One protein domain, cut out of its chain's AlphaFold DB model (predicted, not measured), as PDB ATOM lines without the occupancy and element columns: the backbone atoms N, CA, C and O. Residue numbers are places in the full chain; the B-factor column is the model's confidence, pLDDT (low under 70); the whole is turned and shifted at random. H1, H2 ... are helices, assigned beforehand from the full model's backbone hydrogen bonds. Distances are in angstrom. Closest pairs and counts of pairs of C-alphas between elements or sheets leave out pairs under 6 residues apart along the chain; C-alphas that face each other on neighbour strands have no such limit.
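What this domain is: This is residues 144 to 221 of the 221 residues of the protein "Protein of uncharacterized function (DUF1800)" of Pseudoalteromonas nigrifaciens (UniProt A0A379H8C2). Little regular structure is here: two short helices, H2 and H1, pack on each other at a steep tilt in the middle of an elongated frame of loops. From them the loop of residues 165 to 192 reaches to one end, and residues 208 to 213 stick out at the other. The 78 printed residues hold H1, then H2, and no named strand; the class is all helix, with 18 residues in named elements. The whole is only just loose, close to extended, with a radius of gyration of the C-alphas of 17.2 A and spans of 51 by 29 by 21 A.

Where its parts are: Find C-alpha 193 at (15.453, 37.671, 34.206); from there H2, residues 193 to 202, runs 14.3 A to C-alpha 202 at (11.385, 23.964, 33.043). H1, residues 157 to 164, begins at C-alpha 157 at (7.965, 33.518, 25.876) and runs 10.4 A.

How they stand to each other: Look at Ala 159 and Ala 200, where H1 and H2 touch: their C-alphas, the closest, are 5.1 A apart. The helices run opposite ways at a steep tilt of 59 degrees. Every O i to N i+4 pair is within hydrogen-bond range in H2, and 3 of 4 in H1.

The domain as a whole: The C-alphas of Gln 184 and Glu 212, the two farthest apart, are 54.6 A apart. The printed part has no cut, and the link from H1 to H2 is long, 28 residues. The pLDDT is under 70 at residues 215 to 221.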
ATOM      1  N   GLU A 144      13.672  24.001  21.964       84.12
ATOM      2  CA  GLU A 144      14.932  23.276  22.101       84.12
ATOM      3  C   GLU A 144      15.638  23.580  23.424       84.12
ATOM      4  O   GLU A 144      15.624  24.703  23.934       84.12
ATOM      5  N   LYS A 145      16.297  22.550  23.971       84.81
ATOM      6  CA  LYS A 145      17.225  22.704  25.093       84.81
ATOM      7  C   LYS A 145      18.341  23.673  24.703       84.81
ATOM      8  O   LYS A 145      18.837  23.616  23.581       84.81
ATOM      9  N   ALA A 146      18.765  24.489  25.669       82.75
ATOM     10  CA  ALA A 146      19.929  25.354  25.532       82.75
ATOM     11  C   ALA A 146      21.135  24.589  24.954       82.75
ATOM     12  O   ALA A 146      21.471  23.498  25.431       82.75
ATOM     13  N   ASN A 147      21.773  25.176  23.946       85.50
ATOM     14  CA  ASN A 147      23.012  24.689  23.357       85.50
ATOM     15  C   ASN A 147      23.884  25.894  22.991       85.50
ATOM     16  O   ASN A 147      23.614  26.581  22.007       85.50
ATOM     17  N   ASP A 148      24.933  26.122  23.780       87.12
ATOM     18  CA  ASP A 148      25.813  27.280  23.625       87.12
ATOM     19  C   ASP A 148      26.640  27.220  22.333       87.12
ATOM     20  O   ASP A 148      26.837  28.249  21.689       87.12
ATOM     21  N   GLU A 149      27.062  26.026  21.900       89.69
ATOM     22  CA  GLU A 149      27.829  25.837  20.656       89.69
ATOM     23  C   GLU A 149      27.016  26.236  19.419       89.69
ATOM     24  O   GLU A 149      27.564  26.744  18.442       89.69
ATOM     25  N   LEU A 150      25.698  26.031  19.476       85.25
ATOM     26  CA  LEU A 150      24.756  26.391  18.416       85.25
ATOM     27  C   LEU A 150      24.048  27.731  18.672       85.25
ATOM     28  O   LEU A 150      23.177  28.112  17.892       85.25
ATOM     29  N   ASN A 151      24.401  28.442  19.751       81.06
ATOM     30  CA  ASN A 151      23.739  29.667  20.209       81.06
ATOM     31  C   ASN A 151      22.203  29.523  20.349       81.06
ATOM     32  O   ASN A 151      21.439  30.445  20.061       81.06
ATOM     33  N   ILE A 152      21.744  28.350  20.794       80.56
ATOM     34  CA  ILE A 152      20.334  28.057  21.067       80.56
ATOM     35  C   ILE A 152      20.049  28.387  22.529       80.56
ATOM     36  O   ILE A 152      20.681  27.838  23.434       80.56
ATOM     37  N   ARG A 153      19.054  29.243  22.765       80.38
ATOM     38  CA  ARG A 153      18.551  29.570  24.105       80.38
ATOM     39  C   ARG A 153      17.141  29.002  24.296       80.38
ATOM     40  O   ARG A 153      16.404  28.926  23.313       80.38
ATOM     41  N   PRO A 154      16.757  28.616  25.528       82.50
ATOM     42  CA  PRO A 154      15.382  28.234  25.833       82.50
ATOM     43  C   PRO A 154      14.402  29.342  25.438       82.50
ATOM     44  O   PRO A 154      14.702  30.521  25.621       82.50
ATOM     45  N   ASP A 155      13.233  28.967  24.921       89.69
ATOM     46  CA  ASP A 155      12.180  29.937  24.611       89.69
ATOM     47  C   ASP A 155      11.593  30.501  25.916       89.69
ATOM     48  O   ASP A 155      10.983  29.782  26.710       89.69
ATOM     49  N   GLU A 156      11.811  31.794  26.145       93.19
ATOM     50  CA  GLU A 156      11.370  32.507  27.343       93.19
ATOM     51  C   GLU A 156       9.927  33.004  27.264       93.19
ATOM     52  O   GLU A 156       9.411  33.493  28.271       93.19
ATOM     53  N   ASN A 157       9.271  32.913  26.103       93.94
ATOM     54  CA  ASN A 157       7.965  33.518  25.876       93.94
ATOM     55  C   ASN A 157       6.938  32.985  26.881       93.94
ATOM     56  O   ASN A 157       6.490  33.732  27.745       93.94
ATOM     57  N   TYR A 158       6.660  31.678  26.889       95.94
ATOM     58  CA  TYR A 158       5.726  31.107  27.864       95.94
ATOM     59  C   TYR A 158       6.137  31.357  29.321       95.94
ATOM     60  O   TYR A 158       5.293  31.681  30.151       95.94
ATOM     61  N   ALA A 159       7.433  31.256  29.633       95.38
ATOM     62  CA  ALA A 159       7.949  31.496  30.980       95.38
ATOM     63  C   ALA A 159       7.663  32.921  31.475       95.38
ATOM     64  O   ALA A 159       7.367  33.124  32.651       95.38
ATOM     65  N   ARG A 160       7.721  33.904  30.579       96.75
ATOM     66  CA  ARG A 160       7.390  35.296  30.869       96.75
ATOM     67  C   ARG A 160       5.881  35.496  30.937       96.75
ATOM     68  O   ARG A 160       5.382  36.012  31.931       96.75
ATOM     69  N   GLU A 161       5.156  35.040  29.922       96.06
ATOM     70  CA  GLU A 161       3.709  35.234  29.798       96.06
ATOM     71  C   GLU A 161       2.929  34.575  30.945       96.06
ATOM     72  O   GLU A 161       2.002  35.176  31.496       96.06
ATOM     73  N   VAL A 162       3.343  33.377  31.379       96.00
ATOM     74  CA  VAL A 162       2.687  32.665  32.484       96.00
ATOM     75  C   VAL A 162       2.762  33.451  33.792       96.00
ATOM     76  O   VAL A 162       1.806  33.436  34.564       96.00
ATOM     77  N   MET A 163       3.858  34.177  34.032       95.81
ATOM     78  CA  MET A 163       4.014  35.034  35.208       95.81
ATOM     79  C   MET A 163       3.307  36.379  35.017       95.81
ATOM     80  O   MET A 163       2.540  36.803  35.879       95.81
ATOM     81  N   GLN A 164       3.524  37.027  33.874       95.38
ATOM     82  CA  GLN A 164       3.148  38.425  33.663       95.38
ATOM     83  C   GLN A 164       1.674  38.630  33.305       95.38
ATOM     84  O   GLN A 164       1.074  39.598  33.759       95.38
ATOM     85  N   LEU A 165       1.093  37.742  32.493       94.44
ATOM     86  CA  LEU A 165      -0.288  37.870  32.016       94.44
ATOM     87  C   LEU A 165      -1.222  36.887  32.708       94.44
ATOM     88  O   LEU A 165      -2.378  37.214  32.960       94.44
ATOM     89  N   LEU A 166      -0.738  35.674  32.990       95.38
ATOM     90  CA  LEU A 166      -1.612  34.580  33.414       95.38
ATOM     91  C   LEU A 166      -1.650  34.369  34.929       95.38
ATOM     92  O   LEU A 166      -2.492  33.604  35.393       95.38
ATOM     93  N   THR A 167      -0.747  34.967  35.711       93.94
ATOM     94  CA  THR A 167      -0.696  34.737  37.166       93.94
ATOM     95  C   THR A 167      -0.434  36.000  37.984       93.94
ATOM     96  O   THR A 167      -1.383  36.637  38.430       93.94
ATOM     97  N   ILE A 168       0.830  36.322  38.251       92.62
ATOM     98  CA  ILE A 168       1.253  37.225  39.330       92.62
ATOM     99  C   ILE A 168       1.396  38.686  38.897       92.62
ATOM    100  O   ILE A 168       1.413  39.560  39.757       92.62
ATOM    101  N   GLY A 169       1.465  38.963  37.594       95.31
ATOM    102  CA  GLY A 169       1.661  40.317  37.076       95.31
ATOM    103  C   GLY A 169       3.118  40.776  37.148       95.31
ATOM    104  O   GLY A 169       3.999  40.022  37.555       95.31
ATOM    105  N   LEU A 170       3.379  42.013  36.721       96.31
ATOM    106  CA  LEU A 170       4.729  42.596  36.664       96.31
ATOM    107  C   LEU A 170       5.198  43.180  38.003       96.31
ATOM    108  O   LEU A 170       6.397  43.216  38.268       96.31
ATOM    109  N   GLU A 171       4.262  43.639  38.831       97.62
ATOM    110  CA  GLU A 171       4.535  44.418  40.039       97.62
ATOM    111  C   GLU A 171       3.905  43.754  41.262       97.62
ATOM    112  O   GLU A 171       2.787  43.238  41.198       97.62
ATOM    113  N   GLU A 172       4.619  43.746  42.384       97.19
ATOM    114  CA  GLU A 172       4.052  43.297  43.644       97.19
ATOM    115  C   GLU A 172       2.944  44.249  44.098       97.19
ATOM    116  O   GLU A 172       3.113  45.469  44.109       97.19
ATOM    117  N   LEU A 173       1.830  43.678  44.554       97.25
ATOM    118  CA  LEU A 173       0.679  44.432  45.035       97.25
ATOM    119  C   LEU A 173       0.469  44.236  46.540       97.25
ATOM    120  O   LEU A 173       0.761  43.177  47.108       97.25
ATOM    121  N   ASN A 174      -0.061  45.265  47.191       97.12
ATOM    122  CA  ASN A 174      -0.672  45.172  48.512       97.12
ATOM    123  C   ASN A 174      -2.012  44.421  48.430       97.12
ATOM    124  O   ASN A 174      -2.556  44.181  47.353       97.12
ATOM    125  N   LEU A 175      -2.585  44.073  49.586       95.69
ATOM    126  CA  LEU A 175      -3.880  43.378  49.643       95.69
ATOM    127  C   LEU A 175      -5.051  44.213  49.098       95.69
ATOM    128  O   LEU A 175      -6.076  43.649  48.732       95.69
ATOM    129  N   ASP A 176      -4.902  45.535  49.031       96.25
ATOM    130  CA  ASP A 176      -5.864  46.459  48.423       96.25
ATOM    131  C   ASP A 176      -5.611  46.700  46.921       96.25
ATOM    132  O   ASP A 176      -6.211  47.596  46.330       96.25
ATOM    133  N   ALA A 177      -4.733  45.897  46.307       94.56
ATOM    134  CA  ALA A 177      -4.300  45.977  44.912       94.56
ATOM    135  C   ALA A 177      -3.508  47.242  44.527       94.56
ATOM    136  O   ALA A 177      -3.252  47.462  43.343       94.56
ATOM    137  N   THR A 178      -3.064  48.056  45.491       96.88
ATOM    138  CA  THR A 178      -2.113  49.143  45.208       96.88
ATOM    139  C   THR A 178      -0.694  48.596  44.999       96.88
ATOM    140  O   THR A 178      -0.327  47.618  45.660       96.88
ATOM    141  N   PRO A 179       0.138  49.195  44.122       97.56
ATOM    142  CA  PRO A 179       1.524  48.765  43.959       97.56
ATOM    143  C   PRO A 179       2.322  48.908  45.257       97.56
ATOM    144  O   PRO A 179       2.250  49.936  45.938       97.56
ATOM    145  N   LYS A 180       3.125  47.896  45.592       98.19
ATOM    146  CA  LYS A 180       4.140  48.027  46.639       98.19
ATOM    147  C   LYS A 180       5.297  48.864  46.128       98.19
ATOM    148  O   LYS A 180       5.777  48.642  45.016       98.19
ATOM    149  N   LEU A 181       5.765  49.775  46.976       98.19
ATOM    150  CA  LEU A 181       6.863  50.674  46.653       98.19
ATOM    151  C   LEU A 181       8.111  50.352  47.477       98.19
ATOM    152  O   LEU A 181       8.014  50.003  48.657       98.19
ATOM    153  N   ASP A 182       9.279  50.481  46.854       97.00
ATOM    154  CA  ASP A 182      10.570  50.454  47.533       97.00
ATOM    155  C   ASP A 182      10.813  51.745  48.350       97.00
ATOM    156  O   ASP A 182       9.988  52.660  48.401       97.00
ATOM    157  N   ALA A 183      11.976  51.842  48.999       97.06
ATOM    158  CA  ALA A 183      12.341  53.015  49.798       97.06
ATOM    159  C   ALA A 183      12.519  54.305  48.967       97.06
ATOM    160  O   ALA A 183      12.609  55.394  49.536       97.06
ATOM    161  N   GLN A 184      12.594  54.193  47.642       96.81
ATOM    162  CA  GLN A 184      12.747  55.286  46.687       96.81
ATOM    163  C   GLN A 184      11.412  55.662  46.021       96.81
ATOM    164  O   GLN A 184      11.367  56.640  45.277       96.81
ATOM    165  N   GLY A 185      10.330  54.937  46.319       96.94
ATOM    166  CA  GLY A 185       9.002  55.171  45.760       96.94
ATOM    167  C   GLY A 185       8.751  54.499  44.406       96.94
ATOM    168  O   GLY A 185       7.760  54.841  43.764       96.94
ATOM    169  N   ASN A 186       9.605  53.570  43.957       97.69
ATOM    170  CA  ASN A 186       9.390  52.809  42.719       97.69
ATOM    171  C   ASN A 186       8.621  51.518  42.992       97.69
ATOM    172  O   ASN A 186       8.730  50.953  44.079       97.69
ATOM    173  N   THR A 187       7.897  51.013  41.993       97.75
ATOM    174  CA  THR A 187       7.222  49.716  42.086       97.75
ATOM    175  C   THR A 187       8.221  48.563  42.166       97.75
ATOM    176  O   THR A 187       9.302  48.594  41.575       97.75
ATOM    177  N   ILE A 188       7.868  47.531  42.933       97.94
ATOM    178  CA  ILE A 188       8.707  46.343  43.118       97.94
ATOM    179  C   ILE A 188       8.312  45.289  42.083       97.94
ATOM    180  O   ILE A 188       7.158  44.871  42.045       97.94
ATOM    181  N   ALA A 189       9.259  44.833  41.260       97.31
ATOM    182  CA  ALA A 189       9.007  43.785  40.272       97.31
ATOM    183  C   ALA A 189       8.776  42.413  40.933       97.31
ATOM    184  O   ALA A 189       9.506  42.030  41.847       97.31
ATOM    185  N   THR A 190       7.811  41.639  40.431       96.94
ATOM    186  CA  THR A 190       7.472  40.293  40.949       96.94
ATOM    187  C   THR A 190       8.519  39.227  40.627       96.94
ATOM    188  O   THR A 190       8.642  38.227  41.336       96.94
ATOM    189  N   TYR A 191       9.265  39.405  39.539       96.19
ATOM    190  CA  TYR A 191      10.313  38.497  39.088       96.19
ATOM    191  C   TYR A 191      11.337  39.249  38.231       96.19
ATOM    192  O   TYR A 191      11.080  40.337  37.719       96.19
ATOM    193  N   GLY A 192      12.513  38.651  38.053       95.62
ATOM    194  CA  GLY A 192      13.556  39.149  37.164       95.62
ATOM    195  C   GLY A 192      13.925  38.145  36.075       95.62
ATOM    196  O   GLY A 192      13.339  37.067  35.939       95.62
ATOM    197  N   GLN A 193      14.957  38.494  35.309       94.88
ATOM    198  CA  GLN A 193      15.453  37.671  34.206       94.88
ATOM    199  C   GLN A 193      15.873  36.262  34.661       94.88
ATOM    200  O   GLN A 193      15.590  35.284  33.976       94.88
ATOM    201  N   ALA A 194      16.471  36.130  35.848       95.62
ATOM    202  CA  ALA A 194      16.899  34.832  36.372       95.62
ATOM    203  C   ALA A 194      15.725  33.851  36.573       95.62
ATOM    204  O   ALA A 194      15.864  32.657  36.296       95.62
ATOM    205  N   GLN A 195      14.565  34.340  37.027       96.12
ATOM    206  CA  GLN A 195      13.354  33.526  37.151       96.12
ATOM    207  C   GLN A 195      12.808  33.140  35.777       96.12
ATOM    208  O   GLN A 195      12.471  31.974  35.579       96.12
ATOM    209  N   ILE A 196      12.771  34.081  34.826       95.25
ATOM    210  CA  ILE A 196      12.326  33.813  33.451       95.25
ATOM    211  C   ILE A 196      13.170  32.697  32.831       95.25
ATOM    212  O   ILE A 196      12.622  31.702  32.370       95.25
ATOM    213  N   GLU A 197      14.496  32.802  32.894       93.38
ATOM    214  CA  GLU A 197      15.405  31.778  32.373       93.38
ATOM    215  C   GLU A 197      15.249  30.435  33.101       93.38
ATOM    216  O   GLU A 197      15.330  29.367  32.489       93.38
ATOM    217  N   GLY A 198      15.020  30.471  34.418       94.31
ATOM    218  CA  GLY A 198      14.729  29.289  35.227       94.31
ATOM    219  C   GLY A 198      13.485  28.552  34.744       94.31
ATOM    220  O   GLY A 198      13.550  27.354  34.470       94.31
ATOM    221  N   PHE A 199      12.377  29.271  34.583       95.00
ATOM    222  CA  PHE A 199      11.125  28.707  34.090       95.00
ATOM    223  C   PHE A 199      11.198  28.311  32.616       95.00
ATOM    224  O   PHE A 199      10.662  27.268  32.251       95.00
ATOM    225  N   ALA A 200      11.923  29.055  31.779       94.19
ATOM    226  CA  ALA A 200      12.133  28.693  30.380       94.19
ATOM    227  C   ALA A 200      12.775  27.304  30.271       94.19
ATOM    228  O   ALA A 200      12.316  26.465  29.499       94.19
ATOM    229  N   ARG A 201      13.760  26.999  31.131       92.38
ATOM    230  CA  ARG A 201      14.358  25.655  31.220       92.38
ATOM    231  C   ARG A 201      13.359  24.582  31.665       92.38
ATOM    232  O   ARG A 201      13.428  23.469  31.154       92.38
ATOM    233  N   VAL A 202      12.438  24.895  32.581       92.94
ATOM    234  CA  VAL A 202      11.385  23.964  33.043       92.94
ATOM    235  C   VAL A 202      10.394  23.636  31.924       92.94
ATOM    236  O   VAL A 202      10.018  22.477  31.750       92.94
ATOM    237  N   PHE A 203      10.000  24.639  31.140       93.19
ATOM    238  CA  PHE A 203       9.056  24.493  30.031       93.19
ATOM    239  C   PHE A 203       9.727  24.089  28.713       93.19
ATOM    240  O   PHE A 203       9.121  24.203  27.649       93.19
ATOM    241  N   THR A 204      10.981  23.635  28.762       91.19
ATOM    242  CA  THR A 204      11.705  23.180  27.577       91.19
ATOM    243  C   THR A 204      11.582  21.676  27.372       91.19
ATOM    244  O   THR A 204      11.643  20.901  28.326       91.19
ATOM    245  N   GLY A 205      11.465  21.243  26.114       87.50
ATOM    246  CA  GLY A 205      11.486  19.822  25.753       87.50
ATOM    247  C   GLY A 205      10.116  19.147  25.798       87.50
ATOM    248  O   GLY A 205      10.032  17.920  25.800       87.50
ATOM    249  N   TRP A 206       9.037  19.927  25.823       89.88
ATOM    250  CA  TRP A 206       7.673  19.410  25.834       89.88
ATOM    251  C   TRP A 206       7.193  19.164  24.401       89.88
ATOM    252  O   TRP A 206       7.438  19.968  23.502       89.88
ATOM    253  N   THR A 207       6.500  18.051  24.166       91.12
ATOM    254  CA  THR A 207       5.935  17.711  22.851       91.12
ATOM    255  C   THR A 207       4.624  16.938  22.996       91.12
ATOM    256  O   THR A 207       4.166  16.677  24.107       91.12
ATOM    257  N   PHE A 208       3.992  16.600  21.872       90.19
ATOM    258  CA  PHE A 208       2.747  15.839  21.863       90.19
ATOM    259  C   PHE A 208       2.917  14.480  22.550       90.19
ATOM    260  O   PHE A 208       3.927  13.794  22.372       90.19
ATOM    261  N   ALA A 209       1.885  14.057  23.278       87.31
ATOM    262  CA  ALA A 209       1.806  12.692  23.772       87.31
ATOM    263  C   ALA A 209       1.927  11.701  22.600       87.31
ATOM    264  O   ALA A 209       1.345  11.917  21.538       87.31
ATOM    265  N   ALA A 210       2.697  10.629  22.806       84.81
ATOM    266  CA  ALA A 210       2.978   9.602  21.801       84.81
ATOM    267  C   ALA A 210       3.618  10.116  20.493       84.81
ATOM    268  O   ALA A 210       3.511   9.465  19.455       84.81
ATOM    269  N   SER A 211       4.300  11.268  20.515       83.38
ATOM    270  CA  SER A 211       5.075  11.702  19.354       83.38
ATOM    271  C   SER A 211       6.296  10.802  19.152       83.38
ATOM    272  O   SER A 211       7.127  10.668  20.047       83.38
ATOM    273  N   GLU A 212       6.423  10.207  17.965       80.50
ATOM    274  CA  GLU A 212       7.586   9.386  17.589       80.50
ATOM    275  C   GLU A 212       8.859  10.221  17.398       80.50
ATOM    276  O   GLU A 212       9.974   9.707  17.461       80.50
ATOM    277  N   THR A 213       8.700  11.523  17.154       78.06
ATOM    278  CA  THR A 213       9.806  12.451  16.928       78.06
ATOM    279  C   THR A 213       9.609  13.709  17.751       78.06
ATOM    280  O   THR A 213       8.490  14.170  17.963       78.06
ATOM    281  N   PHE A 214      10.707  14.320  18.187       80.00
ATOM    282  CA  PHE A 214      10.632  15.665  18.732       80.00
ATOM    283  C   PHE A 214      10.324  16.619  17.574       80.00
ATOM    284  O   PHE A 214      11.212  16.928  16.777       80.00
ATOM    285  N   LYS A 215       9.055  17.024  17.428       64.31
ATOM    286  CA  LYS A 215       8.630  17.956  16.377       64.31
ATOM    287  C   LYS A 215       9.346  19.294  16.576       64.31
ATOM    288  O   LYS A 215       8.876  20.147  17.323       64.31
ATOM    289  N   LYS A 216      10.485  19.465  15.906       60.38
ATOM    290  CA  LYS A 216      11.215  20.729  15.875       60.38
ATOM    291  C   LYS A 216      10.368  21.756  15.134       60.38
ATOM    292  O   LYS A 216       9.821  21.462  14.068       60.38
ATOM    293  N   LYS A 217      10.261  22.969  15.675       55.12
ATOM    294  CA  LYS A 217       9.822  24.114  14.873       55.12
ATOM    295  C   LYS A 217      10.822  24.233  13.722       55.12
ATOM    296  O   LYS A 217      11.999  24.462  13.971       55.12
ATOM    297  N   ASN A 218      10.382  24.006  12.483       41.81
ATOM    298  CA  ASN A 218      11.242  24.217  11.323       41.81
ATOM    299  C   ASN A 218      11.730  25.668  11.371       41.81
ATOM    300  O   ASN A 218      10.924  26.592  11.262       41.81
ATOM    301  N   VAL A 219      13.034  25.856  11.563       35.88
ATOM    302  CA  VAL A 219      13.688  27.133  11.303       35.88
ATOM    303  C   VAL A 219      13.579  27.322   9.797       35.88
ATOM    304  O   VAL A 219      14.226  26.615   9.029       35.88
ATOM    305  N   ILE A 220      12.674  28.198   9.368       30.62
ATOM    306  CA  ILE A 220      12.703  28.704   8.002       30.62
ATOM    307  C   ILE A 220      14.011  29.498   7.910       30.62
ATOM    308  O   ILE A 220      14.136  30.536   8.562       30.62
ATOM    309  N   MET A 221      14.992  28.942   7.196       31.08
ATOM    310  CA  MET A 221      16.087  29.707   6.595       31.08
ATOM    311  C   MET A 221      15.556  30.465   5.384       31.08
ATOM    312  O   MET A 221      14.758  29.858   4.631       31.08
TER     313      MET A 221